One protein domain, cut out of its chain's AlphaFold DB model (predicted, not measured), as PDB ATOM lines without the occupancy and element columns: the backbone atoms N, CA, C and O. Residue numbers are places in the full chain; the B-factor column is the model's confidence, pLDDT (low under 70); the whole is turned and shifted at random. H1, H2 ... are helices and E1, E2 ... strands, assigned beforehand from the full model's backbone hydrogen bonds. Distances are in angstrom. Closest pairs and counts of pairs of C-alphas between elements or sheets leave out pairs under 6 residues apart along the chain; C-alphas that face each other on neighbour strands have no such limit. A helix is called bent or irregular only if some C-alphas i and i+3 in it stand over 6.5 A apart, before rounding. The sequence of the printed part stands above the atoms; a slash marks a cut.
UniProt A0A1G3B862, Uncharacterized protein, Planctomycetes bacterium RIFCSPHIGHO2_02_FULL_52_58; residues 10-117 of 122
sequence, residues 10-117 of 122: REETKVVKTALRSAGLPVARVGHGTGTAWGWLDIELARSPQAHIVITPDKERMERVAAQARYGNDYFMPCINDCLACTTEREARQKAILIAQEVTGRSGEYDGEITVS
ATOM      1  N   ARG A  10     -15.146  27.510 214.348       85.69
ATOM      2  CA  ARG A  10     -13.775  27.945 214.070       85.69
ATOM      3  C   ARG A  10     -12.758  26.888 214.495       85.69
ATOM      4  O   ARG A  10     -11.804  26.631 213.759       85.69
ATOM      5  N   GLU A  11     -12.950  26.292 215.667       88.25
ATOM      6  CA  GLU A  11     -12.119  25.187 216.145       88.25
ATOM      7  C   GLU A  11     -12.320  23.943 215.289       88.25
ATOM      8  O   GLU A  11     -11.333  23.358 214.852       88.25
ATOM      9  N   GLU A  12     -13.569  23.601 214.968       87.12
ATOM     10  CA  GLU A  12     -13.905  22.483 214.083       87.12
ATOM     11  C   GLU A  12     -13.172  22.603 212.735       87.12
ATOM     12  O   GLU A  12     -12.391  21.725 212.370       87.12
ATOM     13  N   THR A  13     -13.301  23.749 212.057       90.06
ATOM     14  CA  THR A  13     -12.593  24.039 210.800       90.06
ATOM     15  C   THR A  13     -11.081  23.901 210.952       90.06
ATOM     16  O   THR A  13     -10.414  23.335 210.083       90.06
ATOM     17  N   LYS A  14     -10.507  24.405 212.052       92.31
ATOM     18  CA  LYS A  14      -9.060  24.341 212.295       92.31
ATOM     19  C   LYS A  14      -8.584  22.900 212.472       92.31
ATOM     20  O   LYS A  14      -7.567  22.531 211.880       92.31
ATOM     21  N   VAL A  15      -9.292  22.097 213.265       91.50
ATOM     22  CA  VAL A  15      -8.912  20.704 213.536       91.50
ATOM     23  C   VAL A  15      -9.092  19.852 212.282       91.50
ATOM     24  O   VAL A  15      -8.152  19.159 211.901       91.50
ATOM     25  N   VAL A  16     -10.214  19.987 211.566       90.31
ATOM     26  CA  VAL A  16     -10.450  19.286 210.290       90.31
ATOM     27  C   VAL A  16      -9.365  19.632 209.273       90.31
ATOM     28  O   VAL A  16      -8.724  18.743 208.716       90.31
ATOM     29  N   LYS A  17      -9.087  20.925 209.065       93.31
ATOM     30  CA  LYS A  17      -8.044  21.369 208.130       93.31
ATOM     31  C   LYS A  17      -6.667  20.815 208.494       93.31
ATOM     32  O   LYS A  17      -5.883  20.497 207.601       93.31
ATOM     33  N   THR A  18      -6.368  20.709 209.787       93.62
ATOM     34  CA  THR A  18      -5.107  20.137 210.274       93.62
ATOM     35  C   THR A  18      -5.051  18.637 209.997       93.62
ATOM     36  O   THR A  18      -4.094  18.181 209.381       93.62
ATOM     37  N   ALA A  19      -6.097  17.890 210.356       92.25
ATOM     38  CA  ALA A  19      -6.169  16.444 210.159       92.25
ATOM     39  C   ALA A  19      -6.061  16.045 208.677       92.25
ATOM     40  O   ALA A  19      -5.275  15.168 208.322       92.25
ATOM     41  N   LEU A  20      -6.775  16.746 207.792       91.62
ATOM     42  CA  LEU A  20      -6.709  16.503 206.350       91.62
ATOM     43  C   LEU A  20      -5.297  16.743 205.786       91.62
ATOM     44  O   LEU A  20      -4.801  15.942 204.993       91.62
ATOM     45  N   ARG A  21      -4.616  17.811 206.227       90.81
ATOM     46  CA  ARG A  21      -3.227  18.097 205.824       90.81
ATOM     47  C   ARG A  21      -2.251  17.049 206.349       90.81
ATOM     48  O   ARG A  21      -1.394  16.600 205.595       90.81
ATOM     49  N   SER A  22      -2.397  16.628 207.604       90.88
ATOM     50  CA  SER A  22      -1.596  15.545 208.189       90.88
ATOM     51  C   SER A  22      -1.795  14.214 207.458       90.88
ATOM     52  O   SER A  22      -0.860  13.428 207.361       90.88
ATOM     53  N   ALA A  23      -2.976  13.985 206.879       89.00
ATOM     54  CA  ALA A  23      -3.272  12.816 206.052       89.00
ATOM     55  C   ALA A  23      -2.756  12.912 204.600       89.00
ATOM     56  O   ALA A  23      -3.045  12.017 203.793       89.00
ATOM     57  N   GLY A  24      -2.027  13.983 204.263       88.44
ATOM     58  CA  GLY A  24      -1.450  14.223 202.940       88.44
ATOM     59  C   GLY A  24      -2.463  14.658 201.881       88.44
ATOM     60  O   GLY A  24      -2.156  14.594 200.693       88.44
ATOM     61  N   LEU A  25      -3.673  15.073 202.276       86.81
ATOM     62  CA  LEU A  25      -4.681  15.522 201.321       86.81
ATOM     63  C   LEU A  25      -4.413  16.974 200.894       86.81
ATOM     64  O   LEU A  25      -4.140  17.831 201.745       86.81
ATOM     65  N   PRO A  26      -4.510  17.287 199.590       85.38
ATOM     66  CA  PRO A  26      -4.289  18.634 199.088       85.38
ATOM     67  C   PRO A  26      -5.516  19.503 199.389       85.38
ATOM     68  O   PRO A  26      -6.438  19.604 198.593       85.38
ATOM     69  N   VAL A  27      -5.563  20.118 200.570       88.94
ATOM     70  CA  VAL A  27      -6.706  20.942 201.001       88.94
ATOM     71  C   VAL A  27      -6.564  22.380 200.510       88.94
ATOM     72  O   VAL A  27      -5.648  23.089 200.938       88.94
ATOM     73  N   ALA A  28      -7.518  22.838 199.699       88.12
ATOM     74  CA  ALA A  28      -7.642  24.234 199.293       88.12
ATOM     75  C   ALA A  28      -8.374  25.058 200.364       88.12
ATOM     76  O   ALA A  28      -7.835  26.041 200.885       88.12
ATOM     77  N   ARG A  29      -9.571  24.619 200.764       89.75
ATOM     78  CA  ARG A  29     -10.428  25.328 201.723       89.75
ATOM     79  C   ARG A  29     -11.152  24.344 202.635       89.75
ATOM     80  O   ARG A  29     -11.481  23.236 202.241       89.75
ATOM     81  N   VAL A  30     -11.372  24.760 203.875       90.00
ATOM     82  CA  VAL A  30     -12.340  24.142 204.783       90.00
ATOM     83  C   VAL A  30     -13.137  25.291 205.365       90.00
ATOM     84  O   VAL A  30     -12.539  26.286 205.788       90.00
ATOM     85  N   GLY A  31     -14.451  25.177 205.341       88.31
ATOM     86  CA  GLY A  31     -15.344  26.182 205.884       88.31
ATOM     87  C   GLY A  31     -16.702  25.593 206.203       88.31
ATOM     88  O   GLY A  31     -16.911  24.385 206.135       88.31
ATOM     89  N   HIS A  32     -17.623  26.479 206.541       84.44
ATOM     90  CA  HIS A  32     -19.013  26.133 206.774       84.44
ATOM     91  C   HIS A  32     -19.879  26.910 205.794       84.44
ATOM     92  O   HIS A  32     -19.613  28.089 205.535       84.44
ATOM     93  N   GLY A  33     -20.903  26.252 205.261       72.75
ATOM     94  CA  GLY A  33     -21.842  26.872 204.336       72.75
ATOM     95  C   GLY A  33     -22.610  28.016 205.000       72.75
ATOM     96  O   GLY A  33     -23.006  27.939 206.164       72.75
ATOM     97  N   THR A  34     -22.844  29.095 204.254       60.66
ATOM     98  CA  THR A  34     -23.687  30.220 204.678       60.66
ATOM     99  C   THR A  34     -25.129  29.969 204.219       60.66
ATOM    100  O   THR A  34     -25.533  30.446 203.162       60.66
ATOM    101  N   GLY A  35     -25.900  29.171 204.962       61.28
ATOM    102  CA  GLY A  35     -27.288  28.817 204.621       61.28
ATOM    103  C   GLY A  35     -28.119  28.410 205.842       61.28
ATOM    104  O   GLY A  35     -27.619  28.439 206.959       61.28
ATOM    105  N   THR A  36     -29.390  28.024 205.655       51.66
ATOM    106  CA  THR A  36     -30.311  27.601 206.739       51.66
ATOM    107  C   THR A  36     -29.842  26.350 207.489       51.66
ATOM    108  O   THR A  36     -30.235  26.140 208.634       51.66
ATOM    109  N   ALA A  37     -28.935  25.571 206.902       53.06
ATOM    110  CA  ALA A  37     -28.227  24.496 207.574       53.06
ATOM    111  C   ALA A  37     -26.875  24.994 208.119       53.06
ATOM    112  O   ALA A  37     -25.819  24.757 207.537       53.06
ATOM    113  N   TRP A  38     -26.898  25.645 209.287       50.50
ATOM    114  CA  TRP A  38     -25.734  26.147 210.053       50.50
ATOM    115  C   TRP A  38     -24.768  25.039 210.554       50.50
ATOM    116  O   TRP A  38     -24.004  25.205 211.514       50.50
ATOM    117  N   GLY A  39     -24.817  23.864 209.933       60.44
ATOM    118  CA  GLY A  39     -24.049  22.681 210.277       60.44
ATOM    119  C   GLY A  39     -23.277  22.082 209.113       60.44
ATOM    120  O   GLY A  39     -22.564  21.127 209.362       60.44
ATOM    121  N   TRP A  40     -23.373  22.573 207.877       76.44
ATOM    122  CA  TRP A  40     -22.673  21.914 206.768       76.44
ATOM    123  C   TRP A  40     -21.191  22.274 206.759       76.44
ATOM    124  O   TRP A  40     -20.834  23.448 206.869       76.44
ATOM    125  N   LEU A  41     -20.338  21.251 206.705       84.25
ATOM    126  CA  LEU A  41     -18.887  21.394 206.628       84.25
ATOM    127  C   LEU A  41     -18.482  21.240 205.162       84.25
ATOM    128  O   LEU A  41     -18.594  20.154 204.597       84.25
ATOM    129  N   ASP A  42     -17.990  22.320 204.572       87.44
ATOM    130  CA  ASP A  42     -17.548  22.360 203.185       87.44
ATOM    131  C   ASP A  42     -16.029  22.186 203.125       87.44
ATOM    132  O   ASP A  42     -15.260  23.000 203.648       87.44
ATOM    133  N   ILE A  43     -15.586  21.117 202.473       87.69
ATOM    134  CA  ILE A  43     -14.181  20.785 202.257       87.69
ATOM    135  C   ILE A  43     -13.900  20.886 200.764       87.69
ATOM    136  O   ILE A  43     -14.463  20.167 199.947       87.69
ATOM    137  N   GLU A  44     -12.972  21.758 200.411       88.12
ATOM    138  CA  GLU A  44     -12.518  21.951 199.045       88.12
ATOM    139  C   GLU A  44     -11.103  21.396 198.917       88.12
ATOM    140  O   GLU A  44     -10.157  21.883 199.553       88.12
ATOM    141  N   LEU A  45     -10.954  20.357 198.105       86.69
ATOM    142  CA  LEU A  45      -9.668  19.771 197.763       86.69
ATOM    143  C   LEU A  45      -9.105  20.483 196.528       86.69
ATOM    144  O   LEU A  45      -9.797  20.705 195.534       86.69
ATOM    145  N   ALA A  46      -7.827  20.839 196.564       82.94
ATOM    146  CA  ALA A  46      -7.123  21.239 195.359       82.94
ATOM    147  C   ALA A  46      -7.046  20.038 194.405       82.94
ATOM    148  O   ALA A  46      -6.926  18.887 194.837       82.94
ATOM    149  N   ARG A  47      -7.110  20.302 193.096       70.69
ATOM    150  CA  ARG A  47      -6.850  19.258 192.101       70.69
ATOM    151  C   ARG A  47      -5.434  18.732 192.289       70.69
ATOM    152  O   ARG A  47      -4.486  19.511 192.406       70.69
ATOM    153  N   SER A  48      -5.292  17.412 192.310       63.66
ATOM    154  CA  SER A  48      -3.967  16.808 192.258       63.66
ATOM    155  C   SER A  48      -3.335  17.144 190.901       63.66
ATOM    156  O   SER A  48      -3.997  16.966 189.876       63.66
ATOM    157  N   PRO A  49      -2.065  17.582 190.836       54.09
ATOM    158  CA  PRO A  49      -1.375  17.810 189.562       54.09
ATOM    159  C   PRO A  49      -1.270  16.536 188.702       54.09
ATOM    160  O   PRO A  49      -0.980  16.611 187.513       54.09
ATOM    161  N   GLN A  50      -1.549  15.363 189.281       51.91
ATOM    162  CA  GLN A  50      -1.579  14.072 188.592       51.91
ATOM    163  C   GLN A  50      -2.889  13.819 187.815       51.91
ATOM    164  O   GLN A  50      -2.992  12.815 187.112       51.91
ATOM    165  N   ALA A  51      -3.878  14.720 187.894       49.34
ATOM    166  CA  ALA A  51      -5.209  14.543 187.302       49.34
ATOM    167  C   ALA A  51      -5.233  14.465 185.757       49.34
ATOM    168  O   ALA A  51      -6.269  14.153 185.178       49.34
ATOM    169  N   HIS A  52      -4.106  14.700 185.076       44.81
ATOM    170  CA  HIS A  52      -4.022  14.683 183.612       44.81
ATOM    171  C   HIS A  52      -3.119  13.589 183.029       44.81
ATOM    172  O   HIS A  52      -2.753  13.679 181.857       44.81
ATOM    173  N   ILE A  53      -2.787  12.526 183.775       43.88
ATOM    174  CA  ILE A  53      -2.240  11.328 183.121       43.88
ATOM    175  C   ILE A  53      -3.396  10.632 182.396       43.88
ATOM    176  O   ILE A  53      -4.046   9.723 182.911       43.88
ATOM    177  N   VAL A  54      -3.675  11.112 181.184       50.25
ATOM    178  CA  VAL A  54      -4.492  10.413 180.200       50.25
ATOM    179  C   VAL A  54      -3.727   9.137 179.876       50.25
ATOM    180  O   VAL A  54      -2.765   9.160 179.113       50.25
ATOM    181  N   ILE A  55      -4.120   8.019 180.485       49.75
ATOM    182  CA  ILE A  55      -3.762   6.715 179.935       49.75
ATOM    183  C   ILE A  55      -4.413   6.714 178.561       49.75
ATOM    184  O   ILE A  55      -5.641   6.687 178.479       49.75
ATOM    185  N   THR A  56      -3.614   6.838 177.501       51.34
ATOM    186  CA  THR A  56      -4.104   6.687 176.135       51.34
ATOM    187  C   THR A  56      -4.828   5.346 176.078       51.34
ATOM    188  O   THR A  56      -4.200   4.309 176.305       51.34
ATOM    189  N   PRO A  57      -6.155   5.336 175.886       54.84
ATOM    190  CA  PRO A  57      -6.884   4.083 175.789       54.84
ATOM    191  C   PRO A  57      -6.312   3.284 174.615       54.84
ATOM    192  O   PRO A  57      -6.042   3.843 173.549       54.84
ATOM    193  N   ASP A  58      -6.109   1.980 174.810       60.72
ATOM    194  CA  ASP A  58      -5.822   1.092 173.689       60.72
ATOM    195  C   ASP A  58      -6.974   1.147 172.665       60.72
ATOM    196  O   ASP A  58      -8.086   1.615 172.951       60.72
ATOM    197  N   LYS A  59      -6.703   0.675 171.448       61.09
ATOM    198  CA  LYS A  59      -7.653   0.729 170.335       61.09
ATOM    199  C   LYS A  59      -8.995   0.051 170.659       61.09
ATOM    200  O   LYS A  59     -10.036   0.604 170.310       61.09
ATOM    201  N   GLU A  60      -9.000  -1.076 171.372       60.69
ATOM    202  CA  GLU A  60     -10.237  -1.775 171.759       60.69
ATOM    203  C   GLU A  60     -11.042  -0.970 172.787       60.69
ATOM    204  O   GLU A  60     -12.277  -0.930 172.763       60.69
ATOM    205  N   ARG A  61     -10.356  -0.280 173.701       60.84
ATOM    206  CA  ARG A  61     -10.988   0.600 174.685       60.84
ATOM    207  C   ARG A  61     -11.583   1.844 174.024       60.84
ATOM    208  O   ARG A  61     -12.680   2.240 174.417       60.84
ATOM    209  N   MET A  62     -10.935   2.401 173.000       61.84
ATOM    210  CA  MET A  62     -11.498   3.483 172.179       61.84
ATOM    211  C   MET A  62     -12.731   3.045 171.395       61.84
ATOM    212  O   MET A  62     -13.706   3.791 171.336       61.84
ATOM    213  N   GLU A  63     -12.731   1.836 170.836       66.50
ATOM    214  CA  GLU A  63     -13.881   1.303 170.098       66.50
ATOM    215  C   GLU A  63     -15.111   1.112 171.008       66.50
ATOM    216  O   GLU A  63     -16.225   1.459 170.608       66.50
ATOM    217  N   ARG A  64     -14.925   0.682 172.267       63.31
ATOM    218  CA  ARG A  64     -16.015   0.624 173.268       63.31
ATOM    219  C   ARG A  64     -16.582   2.004 173.615       63.31
ATOM    220  O   ARG A  64     -17.799   2.167 173.669       63.31
ATOM    221  N   VAL A  65     -15.719   3.000 173.822       57.84
ATOM    222  CA  VAL A  65     -16.143   4.378 174.130       57.84
ATOM    223  C   VAL A  65     -16.847   5.017 172.929       57.84
ATOM    224  O   VAL A  65     -17.894   5.640 173.089       57.84
ATOM    225  N   ALA A  66     -16.336   4.804 171.713       58.88
ATOM    226  CA  ALA A  66     -16.948   5.290 170.476       58.88
ATOM    227  C   ALA A  66     -18.319   4.647 170.202       58.88
ATOM    228  O   ALA A  66     -19.218   5.309 169.681       58.88
ATOM    229  N   ALA A  67     -18.516   3.381 170.587       57.56
ATOM    230  CA  ALA A  67     -19.825   2.733 170.533       57.56
ATOM    231  C   ALA A  67     -20.831   3.367 171.515       57.56
ATOM    232  O   ALA A  67     -22.016   3.467 171.197       57.56
ATOM    233  N   GLN A  68     -20.358   3.846 172.671       55.59
ATOM    234  CA  GLN A  68     -21.181   4.481 173.706       55.59
ATOM    235  C   GLN A  68     -21.506   5.957 173.393       55.59
ATOM    236  O   GLN A  68     -22.586   6.437 173.730       55.59
ATOM    237  N   ALA A  69     -20.626   6.653 172.665       53.28
ATOM    238  CA  ALA A  69     -20.794   8.050 172.246       53.28
ATOM    239  C   ALA A  69     -21.839   8.268 171.126       53.28
ATOM    240  O   ALA A  69     -22.148   9.406 170.785       53.28
ATOM    241  N   ARG A  70     -22.436   7.205 170.563       49.50
ATOM    242  CA  ARG A  70     -23.485   7.315 169.527       49.50
ATOM    243  C   ARG A  70     -24.819   7.908 170.019       49.50
ATOM    244  O   ARG A  70     -25.713   8.087 169.199       49.50
ATOM    245  N   TYR A  71     -24.960   8.226 171.310       46.72
ATOM    246  CA  TYR A  71     -26.220   8.687 171.914       46.72
ATOM    247  C   TYR A  71     -26.216  10.097 172.528       46.72
ATOM    248  O   TYR A  71     -27.208  10.481 173.143       46.72
ATOM    249  N   GLY A  72     -25.183  10.917 172.336       40.44
ATOM    250  CA  GLY A  72     -25.245  12.298 172.816       40.44
ATOM    251  C   GLY A  72     -24.057  13.132 172.379       40.44
ATOM    252  O   GLY A  72     -22.921  12.818 172.719       40.44
ATOM    253  N   ASN A  73     -24.339  14.189 171.619       42.81
ATOM    254  CA  ASN A  73     -23.390  15.242 171.291       42.81
ATOM    255  C   ASN A  73     -22.910  15.905 172.580       42.81
ATOM    256  O   ASN A  73     -23.656  16.675 173.167       42.81
ATOM    257  N   ASP A  74     -21.690  15.593 172.989       39.84
ATOM    258  CA  ASP A  74     -20.718  16.552 173.499       39.84
ATOM    259  C   ASP A  74     -19.363  15.845 173.549       39.84
ATOM    260  O   ASP A  74     -19.231  14.743 174.079       39.84
ATOM    261  N   TYR A  75     -18.327  16.479 172.998       42.84
ATOM    262  CA  TYR A  75     -16.927  16.034 173.071       42.84
ATOM    263  C   TYR A  75     -16.354  16.157 174.501       42.84
ATOM    264  O   TYR A  75     -15.179  16.459 174.702       42.84
ATOM    265  N   PHE A  76     -17.177  15.923 175.523       46.03
ATOM    266  CA  PHE A  76     -16.731  15.685 176.881       46.03
ATOM    267  C   PHE A  76     -16.349  14.213 176.945       46.03
ATOM    268  O   PHE A  76     -17.211  13.359 177.122       46.03
ATOM    269  N   MET A  77     -15.070  13.902 176.714       46.53
ATOM    270  CA  MET A  77     -14.559  12.540 176.861       46.53
ATOM    271  C   MET A  77     -14.963  12.064 178.262       46.53
ATOM    272  O   MET A  77     -14.442  12.617 179.237       46.53
ATOM    273  N   PRO A  78     -15.944  11.147 178.398       50.12
ATOM    274  CA  PRO A  78     -16.459  10.805 179.704       50.12
ATOM    275  C   PRO A  78     -15.285  10.198 180.446       50.12
ATOM    276  O   PRO A  78     -14.691   9.219 179.987       50.12
ATOM    277  N   CYS A  79     -14.906  10.831 181.552       52.34
ATOM    278  CA  CYS A  79     -14.035  10.232 182.541       52.34
ATOM    279  C   CYS A  79     -14.614   8.847 182.843       52.34
ATOM    280  O   CYS A  79     -15.615   8.724 183.545       52.34
ATOM    281  N   ILE A  80     -14.054   7.803 182.222       57.09
ATOM    282  CA  ILE A  80     -14.447   6.424 182.493       57.09
ATOM    283  C   ILE A  80     -14.236   6.265 183.996       57.09
ATOM    284  O   ILE A  80     -13.171   6.639 184.481       57.09
ATOM    285  N   ASN A  81     -15.225   5.762 184.735       52.34
ATOM    286  CA  ASN A  81     -15.193   5.693 186.207       52.34
ATOM    287  C   ASN A  81     -13.925   5.020 186.783       52.34
ATOM    288  O   ASN A  81     -13.603   5.220 187.952       52.34
ATOM    289  N   ASP A  82     -13.182   4.288 185.950       56.84
ATOM    290  CA  ASP A  82     -11.918   3.619 186.264       56.84
ATOM    291  C   ASP A  82     -10.668   4.374 185.772       56.84
ATOM    292  O   ASP A  82      -9.590   3.792 185.634       56.84
ATOM    293  N   CYS A  83     -10.780   5.658 185.432       62.44
ATOM    294  CA  CYS A  83      -9.613   6.469 185.117       62.44
ATOM    295  C   CYS A  83      -8.793   6.699 186.401       62.44
ATOM    296  O   CYS A  83      -9.360   6.908 187.477       62.44
ATOM    297  N   LEU A  84      -7.457   6.650 186.321       65.75
ATOM    298  CA  LEU A  84      -6.590   6.794 187.503       65.75
ATOM    299  C   LEU A  84      -6.839   8.130 188.231       65.75
ATOM    300  O   LEU A  84      -6.863   8.181 189.455       65.75
ATOM    301  N   ALA A  85      -7.113   9.203 187.485       64.19
ATOM    302  CA  ALA A  85      -7.489  10.499 188.055       64.19
ATOM    303  C   ALA A  85      -8.846  10.451 188.791       64.19
ATOM    304  O   ALA A  85      -8.977  10.954 189.898       64.19
ATOM    305  N   CYS A  86      -9.840   9.770 188.221       66.88
ATOM    306  CA  CYS A  86     -11.193   9.638 188.762       66.88
ATOM    307  C   CYS A  86     -11.208   8.822 190.060       66.88
ATOM    308  O   CYS A  86     -11.890   9.153 191.029       66.88
ATOM    309  N   THR A  87     -10.447   7.727 190.064       70.44
ATOM    310  CA  THR A  87     -10.310   6.825 191.210       70.44
ATOM    311  C   THR A  87      -9.552   7.501 192.345       70.44
ATOM    312  O   THR A  87     -10.049   7.500 193.469       70.44
ATOM    313  N   THR A  88      -8.438   8.175 192.047       74.38
ATOM    314  CA  THR A  88      -7.679   8.939 193.050       74.38
ATOM    315  C   THR A  88      -8.476  10.108 193.631       74.38
ATOM    316  O   THR A  88      -8.426  10.329 194.842       74.38
ATOM    317  N   GLU A  89      -9.275  10.822 192.832       76.62
ATOM    318  CA  GLU A  89     -10.182  11.861 193.342       76.62
ATOM    319  C   GLU A  89     -11.288  11.273 194.229       76.62
ATOM    320  O   GLU A  89     -11.543  11.789 195.319       76.62
ATOM    321  N   ARG A  90     -11.903  10.150 193.833       77.00
ATOM    322  CA  ARG A  90     -12.922   9.466 194.647       77.00
ATOM    323  C   ARG A  90     -12.352   8.956 195.970       77.00
ATOM    324  O   ARG A  90     -12.999   9.104 197.005       77.00
ATOM    325  N   GLU A  91     -11.153   8.384 195.950       83.69
ATOM    326  CA  GLU A  91     -10.444   7.940 197.153       83.69
ATOM    327  C   GLU A  91     -10.097   9.118 198.065       83.69
ATOM    328  O   GLU A  91     -10.346   9.054 199.268       83.69
ATOM    329  N   ALA A  92      -9.592  10.221 197.503       84.44
ATOM    330  CA  ALA A  92      -9.316  11.439 198.257       84.44
ATOM    331  C   ALA A  92     -10.592  12.016 198.888       84.44
ATOM    332  O   ALA A  92     -10.579  12.393 200.062       84.44
ATOM    333  N   ARG A  93     -11.706  12.018 198.145       83.81
ATOM    334  CA  ARG A  93     -13.024  12.447 198.626       83.81
ATOM    335  C   ARG A  93     -13.509  11.573 199.780       83.81
ATOM    336  O   ARG A  93     -13.868  12.096 200.832       83.81
ATOM    337  N   GLN A  94     -13.466  10.251 199.616       85.88
ATOM    338  CA  GLN A  94     -13.886   9.304 200.650       85.88
ATOM    339  C   GLN A  94     -13.015   9.420 201.905       85.88
ATOM    340  O   GLN A  94     -13.531   9.467 203.020       85.88
ATOM    341  N   LYS A  95     -11.695   9.527 201.728       88.12
ATOM    342  CA  LYS A  95     -10.745   9.719 202.826       88.12
ATOM    343  C   LYS A  95     -11.015  11.027 203.572       88.12
ATOM    344  O   LYS A  95     -10.984  11.036 204.798       88.12
ATOM    345  N   ALA A  96     -11.316  12.111 202.853       87.69
ATOM    346  CA  ALA A  96     -11.664  13.392 203.460       87.69
ATOM    347  C   ALA A  96     -12.948  13.309 204.299       87.69
ATOM    348  O   ALA A  96     -12.967  13.834 205.412       87.69
ATOM    349  N   ILE A  97     -13.983  12.615 203.805       87.62
ATOM    350  CA  ILE A  97     -15.233  12.386 204.548       87.62
ATOM    351  C   ILE A  97     -14.947  11.622 205.840       87.62
ATOM    352  O   ILE A  97     -15.330  12.092 206.905       87.62
ATOM    353  N   LEU A  98     -14.225  10.500 205.769       88.38
ATOM    354  CA  LEU A  98     -13.930   9.673 206.945       88.38
ATOM    355  C   LEU A  98     -13.154  10.446 208.019       88.38
ATOM    356  O   LEU A  98     -13.541  10.432 209.184       88.38
ATOM    357  N   ILE A  99     -12.113  11.185 207.622       89.75
ATOM    358  CA  ILE A  99     -11.333  12.023 208.547       89.75
ATOM    359  C   ILE A  99     -12.222  13.096 209.180       89.75
ATOM    360  O   ILE A  99     -12.149  13.343 210.381       89.75
ATOM    361  N   ALA A 100     -13.061  13.757 208.382       87.25
ATOM    362  CA  ALA A 100     -13.944  14.794 208.891       87.25
ATOM    363  C   ALA A 100     -14.990  14.222 209.861       87.25
ATOM    364  O   ALA A 100     -15.225  14.821 210.910       87.25
ATOM    365  N   GLN A 101     -15.569  13.056 209.568       87.19
ATOM    366  CA  GLN A 101     -16.498  12.356 210.461       87.19
ATOM    367  C   GLN A 101     -15.831  11.980 211.787       87.19
ATOM    368  O   GLN A 101     -16.368  12.294 212.847       87.19
ATOM    369  N   GLU A 102     -14.631  11.397 211.739       88.00
ATOM    370  CA  GLU A 102     -13.858  11.015 212.926       88.00
ATOM    371  C   GLU A 102     -13.526  12.232 213.806       88.00
ATOM    372  O   GLU A 102     -13.755  12.227 215.016       88.00
ATOM    373  N   VAL A 103     -13.050  13.317 213.190       87.75
ATOM    374  CA  VAL A 103     -12.652  14.539 213.903       87.75
ATOM    375  C   VAL A 103     -13.850  15.253 214.524       87.75
ATOM    376  O   VAL A 103     -13.773  15.721 215.665       87.75
ATOM    377  N   THR A 104     -14.946  15.375 213.779       84.75
ATOM    378  CA  THR A 104     -16.116  16.159 214.204       84.75
ATOM    379  C   THR A 104     -17.103  15.359 215.051       84.75
ATOM    380  O   THR A 104     -17.886  15.956 215.791       84.75
ATOM    381  N   GLY A 105     -17.046  14.025 214.978       80.94
ATOM    382  CA  GLY A 105     -18.000  13.112 215.609       80.94
ATOM    383  C   GLY A 105     -19.320  12.978 214.843       80.94
ATOM    384  O   GLY A 105     -20.300  12.502 215.407       80.94
ATOM    385  N   ARG A 106     -19.378  13.423 213.580       75.88
ATOM    386  CA  ARG A 106     -20.611  13.442 212.777       75.88
ATOM    387  C   ARG A 106     -20.778  12.164 211.966       75.88
ATOM    388  O   ARG A 106     -19.855  11.737 211.281       75.88
ATOM    389  N   SER A 107     -21.990  11.615 211.961       67.31
ATOM    390  CA  SER A 107     -22.371  10.428 211.186       67.31
ATOM    391  C   SER A 107     -23.613  10.693 210.320       67.31
ATOM    392  O   SER A 107     -24.664  10.091 210.496       67.31
ATOM    393  N   GLY A 108     -23.500  11.644 209.393       58.28
ATOM    394  CA  GLY A 108     -24.063  11.527 208.041       58.28
ATOM    395  C   GLY A 108     -25.569  11.634 207.751       58.28
ATOM    396  O   GLY A 108     -25.852  11.829 206.577       58.28
ATOM    397  N   GLU A 109     -26.523  11.561 208.686       44.66
ATOM    398  CA  GLU A 109     -27.956  11.569 208.276       44.66
ATOM    399  C   GLU A 109     -28.808  12.763 208.736       44.66
ATOM    400  O   GLU A 109     -29.697  13.164 207.992       44.66
ATOM    401  N   TYR A 110     -28.543  13.393 209.886       44.28
ATOM    402  CA  TYR A 110     -29.390  14.506 210.368       44.28
ATOM    403  C   TYR A 110     -28.634  15.713 210.961       44.28
ATOM    404  O   TYR A 110     -29.266  16.710 211.295       44.28
ATOM    405  N   ASP A 111     -27.293  15.687 211.018       53.25
ATOM    406  CA  ASP A 111     -26.488  16.634 211.820       53.25
ATOM    407  C   ASP A 111     -25.278  17.241 211.085       53.25
ATOM    408  O   ASP A 111     -24.158  17.326 211.595       53.25
ATOM    409  N   GLY A 112     -25.518  17.730 209.873       59.25
ATOM    410  CA  GLY A 112     -24.537  18.516 209.137       59.25
ATOM    411  C   GLY A 112     -23.860  17.711 208.041       59.25
ATOM    412  O   GLY A 112     -22.922  16.957 208.291       59.25
ATOM    413  N   GLU A 113     -24.346  17.902 206.821       73.38
ATOM    414  CA  GLU A 113     -23.760  17.345 205.613       73.38
ATOM    415  C   GLU A 113     -22.283  17.754 205.501       73.38
ATOM    416  O   GLU A 113     -21.906  18.895 205.792       73.38
ATOM    417  N   ILE A 114     -21.429  16.795 205.141       79.25
ATOM    418  CA  ILE A 114     -20.025  17.052 204.827       79.25
ATOM    419  C   ILE A 114     -19.924  17.061 203.311       79.25
ATOM    420  O   ILE A 114     -19.942  16.011 202.664       79.25
ATOM    421  N   THR A 115     -19.805  18.254 202.751       81.38
ATOM    422  CA  THR A 115     -19.658  18.432 201.313       81.38
ATOM    423  C   THR A 115     -18.179  18.436 200.985       81.38
ATOM    424  O   THR A 115     -17.421  19.247 201.506       81.38
ATOM    425  N   VAL A 116     -17.754  17.538 200.098       81.44
ATOM    426  CA  VAL A 116     -16.385  17.534 199.575       81.44
ATOM    427  C   VAL A 116     -16.418  17.816 198.080       81.44
ATOM    428  O   VAL A 116     -17.013  17.039 197.326       81.44
ATOM    429  N   SER A 117     -15.781  18.911 197.671       83.38
ATOM    430  CA  SER A 117     -15.681  19.392 196.289       83.38
ATOM    431  C   SER A 117     -14.222  19.630 195.881       83.38
ATOM    432  O   SER A 117     -13.317  19.624 196.718       83.38
TER     433      SER A 117
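What this domain is: This is residues 10 to 117 of the 122 residues of an uncharacterized protein of Planctomycetes bacterium RIFCSPHIGHO2_02_FULL_52_58 (UniProt A0A1G3B862). A small sheet of three strands is covered on one face by two helices, H1 and the long H4, while its other face is bare. H4 runs on past the sheet to H2, and beyond that a loose loop with H3 lies at the far end, where residues 58 to 64 and 70 to 76 stick out. The printed part has 108 residues with four named helices and three named strands, in the order H1 E1 E2 H2 H3 H4 E3; the sheet, in the order E1 E2 E3, is mixed, and so is the class, helices and strands. The whole is loose, with a radius of gyration of the C-alphas of 17.7 A, and elongated, spanning 52 by 30 by 20 A.

How they stand to each other: In the sheet, E1, residues 27 to 32, and E2, residues 41 to 45, form an antiparallel hairpin, with N 31 and O 42 2.9 A apart. E3, residues 114 to 117, is parallel to E2, with N 43 and O 115 2.8 A apart. H1, residues 10 to 22, and H4, residues 84 to 104, are on the same face of the sheet, in two layers, helices on one face of a sheet. H1 has a height over the sheet of 9.1 A and runs along the strands, over E1 and only just not over E2, on which 2 of its 13 C-alphas fall; its closest C-alphas to E1 are Thr 13 and Val 30, 6.0 A. H4, at a height over the sheet of 8.9 A, lies over E2 and E3, only just slantwise to the strands at 32 degrees to E2 on the local plane; its closest C-alphas to E3 are Arg 93 and Val 116, 6.2 A. With residues 96 to 104 alone H4 touches H1, the closest C-alphas being Val 16 and Ala 100, 5.9 A, at a steep tilt of 44 degrees, opposite ways. With residues 84 to 86 alone it touches H2, residues 49 to 52, the closest C-alphas being Ala 51 and Ala 85, 4.7 A. H3, residues 59 to 71, is apart from the other helices and the strands. E2, H2 H3 H4 and E3 make a strand-helix-strand unit, two parallel neighbour strands with helices between. Every O i to N i+4 pair is within hydrogen-bond range in H1 and H4, against 7 of 9 in H3; H2 is too short for such a pair.

Where its parts are: E1 is 14.6 A long and E2 12.9 A; E3 ends at C-alpha 117, (-15.681, 19.392, 196.289). H4, 29.9 A, begins at C-alpha 84, (-6.590, 6.794, 187.503). H1, 18.3 A, begins at C-alpha 10, (-13.775, 27.945, 214.070). H2 is irregular, with C-alphas 49 and 52 7.2 A apart; H3, 20.3 A, is only just irregular, with C-alphas 68 and 71 6.8 A apart.

The domain as a whole: The two C-alphas farthest apart, those of Glu 11 and Lys 59, are 52.1 A apart. The printed part has no cut; the link from H3 to H4 is long, residues 72 to 83. The pLDDT is under 70 at residues 34 to 39, 48 to 86 and 107 to 112.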